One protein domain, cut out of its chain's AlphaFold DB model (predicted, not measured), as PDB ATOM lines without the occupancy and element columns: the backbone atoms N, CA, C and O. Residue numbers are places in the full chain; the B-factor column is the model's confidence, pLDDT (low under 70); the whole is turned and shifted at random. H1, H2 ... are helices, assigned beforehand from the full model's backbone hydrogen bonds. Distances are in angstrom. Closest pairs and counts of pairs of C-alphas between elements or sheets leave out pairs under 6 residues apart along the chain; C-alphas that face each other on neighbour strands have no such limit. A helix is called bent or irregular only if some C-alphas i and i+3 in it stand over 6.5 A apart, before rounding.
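AT A GLANCE: This is residues 43 to 82 of the 131 residues of the protein "DUF3106 domain-containing protein" of Lysobacter maris (UniProt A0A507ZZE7). Two helices, H2 and H3, make an open V whose corner is the tight link between them, and a short helical turn, H1, sits at the far end of H2. The arms of the V have few contacts, and residues 73 to 82, which end the printed part, stick out free. The printed part has 40 residues with three named helices in the order H1, H2, H3 and no named strand: all helix. It is loose, with a radius of gyration of the C-alphas of 12.6 A, and flat, spanning 30 by 26 by 10 A.

HOW THE PARTS SIT: Start with H2, residues 48 to 63, the longest helix. H3, residues 66 to 80, is close but not clearly touching it; look at the closest C-alphas, those of Trp 61 and Arg 69, 7.5 A apart. H2 and H3 run opposite ways at a steep tilt of 47 degrees. H1, residues 43 to 46, is close to H2 but not clearly touching: the closest C-alphas, those of Trp 44 and Arg 51, are 6.1 A apart. H1 and H3 are apart. Every O i to N i+4 pair of H3 is within hydrogen-bond range, 10 of 12 are in H2, and H1 is too short for such a pair.

IN THESE COORDINATES: Find C-alpha 48 at (7.435, -49.620, 19.477); from there H2 runs 24.1 A to C-alpha 63. It is irregular, with C-alphas 49 and 52 standing 7.1 A apart. H3 runs 21.1 A from C-alpha 66 to C-alpha 80 at (28.599, -34.868, 18.335). H1 begins at C-alpha 43, at (12.061, -44.392, 24.654), and ends at C-alpha 46.

THE WHOLE: The two C-alphas farthest apart are those of Ser 46 and Glu 67, 32.9 A. The printed part has no cut, and both links are tight. Mean pLDDT of the printed part is 95.4, and no printed residue is under 70.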
ATOM      1  N   ARG A  43      11.898 -44.280  26.106       96.19
ATOM      2  CA  ARG A  43      12.061 -44.392  24.654       96.19
ATOM      3  C   ARG A  43      11.617 -45.749  24.102       96.19
ATOM      4  O   ARG A  43      10.987 -45.821  23.053       96.19
ATOM      5  N   TRP A  44      11.941 -46.836  24.799       97.06
ATOM      6  CA  TRP A  44      11.491 -48.180  24.432       97.06
ATOM      7  C   TRP A  44       9.961 -48.294  24.433       97.06
ATOM      8  O   TRP A  44       9.375 -48.958  23.571       97.06
ATOM      9  N   ASN A  45       9.299 -47.656  25.396       97.00
ATOM     10  CA  ASN A  45       7.848 -47.681  25.517       97.00
ATOM     11  C   ASN A  45       7.159 -46.787  24.479       97.00
ATOM     12  O   ASN A  45       6.144 -47.213  23.930       97.00
ATOM     13  N   SER A  46       7.716 -45.610  24.184       97.94
ATOM     14  CA  SER A  46       7.128 -44.635  23.259       97.94
ATOM     15  C   SER A  46       7.386 -44.912  21.775       97.94
ATOM     16  O   SER A  46       6.594 -44.461  20.953       97.94
ATOM     17  N   GLU A  47       8.435 -45.668  21.421       97.81
ATOM     18  CA  GLU A  47       8.801 -45.990  20.028       97.81
ATOM     19  C   GLU A  47       8.737 -47.518  19.732       97.81
ATOM     20  O   GLU A  47       9.786 -48.150  19.526       97.81
ATOM     21  N   PRO A  48       7.551 -48.173  19.712       97.25
ATOM     22  CA  PRO A  48       7.435 -49.620  19.477       97.25
ATOM     23  C   PRO A  48       8.094 -50.106  18.181       97.25
ATOM     24  O   PRO A  48       8.753 -51.147  18.169       97.25
ATOM     25  N   GLU A  49       7.977 -49.334  17.105       97.75
ATOM     26  CA  GLU A  49       8.554 -49.616  15.791       97.75
ATOM     27  C   GLU A  49      10.089 -49.600  15.791       97.75
ATOM     28  O   GLU A  49      10.727 -50.208  14.930       97.75
ATOM     29  N   ARG A  50      10.715 -48.944  16.779       96.31
ATOM     30  CA  ARG A  50      12.178 -48.878  16.899       96.31
ATOM     31  C   ARG A  50      12.770 -49.950  17.799       96.31
ATOM     32  O   ARG A  50      13.991 -50.121  17.784       96.31
ATOM     33  N   ARG A  51      11.948 -50.697  18.540       97.06
ATOM     34  CA  ARG A  51      12.402 -51.714  19.504       97.06
ATOM     35  C   ARG A  51      13.346 -52.734  18.884       97.06
ATOM     36  O   ARG A  51      14.409 -52.994  19.446       97.06
ATOM     37  N   GLN A  52      13.005 -53.253  17.704       97.56
ATOM     38  CA  GLN A  52      13.851 -54.231  17.018       97.56
ATOM     39  C   GLN A  52      15.235 -53.647  16.711       97.56
ATOM     40  O   GLN A  52      16.254 -54.221  17.081       97.56
ATOM     41  N   ASN A  53      15.278 -52.436  16.154       96.00
ATOM     42  CA  ASN A  53      16.529 -51.743  15.861       96.00
ATOM     43  C   ASN A  53      17.343 -51.444  17.141       96.00
ATOM     44  O   ASN A  53      18.566 -51.587  17.162       96.00
ATOM     45  N   MET A  54      16.679 -51.065  18.238       95.88
ATOM     46  CA  MET A  54      17.333 -50.878  19.540       95.88
ATOM     47  C   MET A  54      17.983 -52.177  20.041       95.88
ATOM     48  O   MET A  54      19.145 -52.144  20.454       95.88
ATOM     49  N   LEU A  55      17.285 -53.316  19.950       96.88
ATOM     50  CA  LEU A  55      17.841 -54.629  20.299       96.88
ATOM     51  C   LEU A  55      19.005 -55.020  19.388       96.88
ATOM     52  O   LEU A  55      20.039 -55.470  19.879       96.88
ATOM     53  N   ASP A  56      18.882 -54.808  18.081       97.38
ATOM     54  CA  ASP A  56      19.936 -55.139  17.121       97.38
ATOM     55  C   ASP A  56      21.194 -54.296  17.347       97.38
ATOM     56  O   ASP A  56      22.313 -54.780  17.173       97.38
ATOM     57  N   HIS A  57      21.046 -53.030  17.743       94.69
ATOM     58  CA  HIS A  57      22.178 -52.211  18.175       94.69
ATOM     59  C   HIS A  57      22.809 -52.740  19.465       94.69
ATOM     60  O   HIS A  57      24.036 -52.799  19.548       94.69
ATOM     61  N   ALA A  58      22.000 -53.136  20.450       94.81
ATOM     62  CA  ALA A  58      22.500 -53.676  21.711       94.81
ATOM     63  C   ALA A  58      23.280 -54.985  21.504       94.81
ATOM     64  O   ALA A  58      24.385 -55.119  22.030       94.81
ATOM     65  N   ARG A  59      22.760 -55.910  20.686       96.62
ATOM     66  CA  ARG A  59      23.430 -57.174  20.328       96.62
ATOM     67  C   ARG A  59      24.762 -56.926  19.628       96.62
ATOM     68  O   ARG A  59      25.799 -57.356  20.122       96.62
ATOM     69  N   ARG A  60      24.760 -56.107  18.569       95.12
ATOM     70  CA  ARG A  60      25.994 -55.719  17.865       95.12
ATOM     71  C   ARG A  60      27.015 -55.085  18.806       95.12
ATOM     72  O   ARG A  60      28.202 -55.361  18.698       95.12
ATOM     73  N   TRP A  61      26.577 -54.244  19.744       94.50
ATOM     74  CA  TRP A  61      27.470 -53.624  20.725       94.50
ATOM     75  C   TRP A  61      28.125 -54.643  21.668       94.50
ATOM     76  O   TRP A  61      29.308 -54.498  22.003       94.50
ATOM     77  N   GLN A  62      27.381 -55.670  22.090       95.25
ATOM     78  CA  GLN A  62      27.911 -56.748  22.927       95.25
ATOM     79  C   GLN A  62      29.012 -57.536  22.205       95.25
ATOM     80  O   GLN A  62      30.032 -57.822  22.824       95.25
ATOM     81  N   GLU A  63      28.865 -57.768  20.901       96.31
ATOM     82  CA  GLU A  63      29.841 -58.483  20.064       96.31
ATOM     83  C   GLU A  63      31.131 -57.687  19.789       96.31
ATOM     84  O   GLU A  63      32.159 -58.268  19.444       96.31
ATOM     85  N   LEU A  64      31.115 -56.356  19.954       95.62
ATOM     86  CA  LEU A  64      32.303 -55.537  19.712       95.62
ATOM     87  C   LEU A  64      33.412 -55.814  20.734       95.62
ATOM     88  O   LEU A  64      33.197 -55.737  21.948       95.62
ATOM     89  N   THR A  65      34.638 -55.978  20.236       97.00
ATOM     90  CA  THR A  65      35.848 -56.025  21.065       97.00
ATOM     91  C   THR A  65      36.071 -54.693  21.798       97.00
ATOM     92  O   THR A  65      35.598 -53.643  21.337       97.00
ATOM     93  N   PRO A  66      36.830 -54.669  22.912       95.75
ATOM     94  CA  PRO A  66      37.128 -53.427  23.633       95.75
ATOM     95  C   PRO A  66      37.683 -52.324  22.724       95.75
ATOM     96  O   PRO A  66      37.270 -51.166  22.803       95.75
ATOM     97  N   GLU A  67      38.555 -52.697  21.791       95.50
ATOM     98  CA  GLU A  67      39.163 -51.777  20.837       95.50
ATOM     99  C   GLU A  67      38.158 -51.267  19.783       95.50
ATOM    100  O   GLU A  67      38.128 -50.078  19.459       95.50
ATOM    101  N   GLN A  68      37.250 -52.119  19.296       94.88
ATOM    102  CA  GLN A  68      36.150 -51.670  18.436       94.88
ATOM    103  C   GLN A  68      35.212 -50.700  19.171       94.88
ATOM    104  O   GLN A  68      34.829 -49.675  18.602       94.88
ATOM    105  N   ARG A  69      34.896 -50.959  20.448       94.75
ATOM    106  CA  ARG A  69      34.094 -50.045  21.280       94.75
ATOM    107  C   ARG A  69      34.798 -48.704  21.488       94.75
ATOM    108  O   ARG A  69      34.143 -47.665  21.397       94.75
ATOM    109  N   ARG A  70      36.121 -48.691  21.707       95.19
ATOM    110  CA  ARG A  70      36.915 -47.447  21.764       95.19
ATOM    111  C   ARG A  70      36.781 -46.648  20.473       95.19
ATOM    112  O   ARG A  70      36.425 -45.471  20.516       95.19
ATOM    113  N   ARG A  71      36.977 -47.288  19.316       94.06
ATOM    114  CA  ARG A  71      36.806 -46.630  18.009       94.06
ATOM    115  C   ARG A  71      35.392 -46.092  17.800       94.06
ATOM    116  O   ARG A  71      35.249 -44.973  17.310       94.06
ATOM    117  N   ALA A  72      34.364 -46.836  18.205       92.62
ATOM    118  CA  ALA A  72      32.976 -46.384  18.132       92.62
ATOM    119  C   ALA A  72      32.730 -45.139  19.005       92.62
ATOM    120  O   ALA A  72      32.138 -44.172  18.529       92.62
ATOM    121  N   ARG A  73      33.253 -45.107  20.241       93.12
ATOM    122  CA  ARG A  73      33.177 -43.927  21.125       93.12
ATOM    123  C   ARG A  73      33.888 -42.714  20.529       93.12
ATOM    124  O   ARG A  73      33.324 -41.624  20.546       93.12
ATOM    125  N   HIS A  74      35.075 -42.896  19.950       93.44
ATOM    126  CA  HIS A  74      35.768 -41.819  19.239       93.44
ATOM    127  C   HIS A  74      34.969 -41.324  18.025       93.44
ATOM    128  O   HIS A  74      34.892 -40.120  17.792       93.44
ATOM    129  N   GLY A  75      34.349 -42.234  17.268       92.88
ATOM    130  CA  GLY A  75      33.451 -41.888  16.166       92.88
ATOM    131  C   GLY A  75      32.257 -41.055  16.629       92.88
ATOM    132  O   GLY A  75      31.992 -40.007  16.043       92.88
ATOM    133  N   ARG A  76      31.600 -41.474  17.717       93.25
ATOM    134  CA  ARG A  76      30.495 -40.738  18.342       93.25
ATOM    135  C   ARG A  76      30.925 -39.342  18.792       93.25
ATOM    136  O   ARG A  76      30.265 -38.379  18.430       93.25
ATOM    137  N   ASN A  77      32.054 -39.226  19.494       93.44
ATOM    138  CA  ASN A  77      32.561 -37.930  19.947       93.44
ATOM    139  C   ASN A  77      32.785 -36.975  18.768       93.44
ATOM    140  O   ASN A  77      32.345 -35.831  18.804       93.44
ATOM    141  N   ARG A  78      33.406 -37.447  17.677       92.00
ATOM    142  CA  ARG A  78      33.567 -36.621  16.471       92.00
ATOM    143  C   ARG A  78      32.223 -36.192  15.888       92.00
ATOM    144  O   ARG A  78      32.087 -35.041  15.506       92.00
ATOM    145  N   TRP A  79      31.252 -37.100  15.822       93.19
ATOM    146  CA  TRP A  79      29.920 -36.815  15.287       93.19
ATOM    147  C   TRP A  79      29.158 -35.759  16.100       93.19
ATOM    148  O   TRP A  79      28.519 -34.873  15.530       93.19
ATOM    149  N   GLU A  80      29.235 -35.832  17.429       93.50
ATOM    150  CA  GLU A  80      28.599 -34.868  18.335       93.50
ATOM    151  C   GLU A  80      29.132 -33.448  18.104       93.50
ATOM    152  O   GLU A  80      28.334 -32.517  18.034       93.50
ATOM    153  N   HIS A  81      30.435 -33.308  17.849       94.94
ATOM    154  CA  HIS A  81      31.094 -32.029  17.568       94.94
ATOM    155  C   HIS A  81      30.945 -31.538  16.117       94.94
ATOM    156  O   HIS A  81      31.384 -30.436  15.799       94.94
ATOM    157  N   MET A  82      30.343 -32.327  15.218       94.88
ATOM    158  CA  MET A  82      30.070 -31.873  13.854       94.88
ATOM    159  C   MET A  82      28.887 -30.907  13.819       94.88
ATOM    160  O   MET A  82      27.832 -31.178  14.399       94.88
TER     161      MET A  82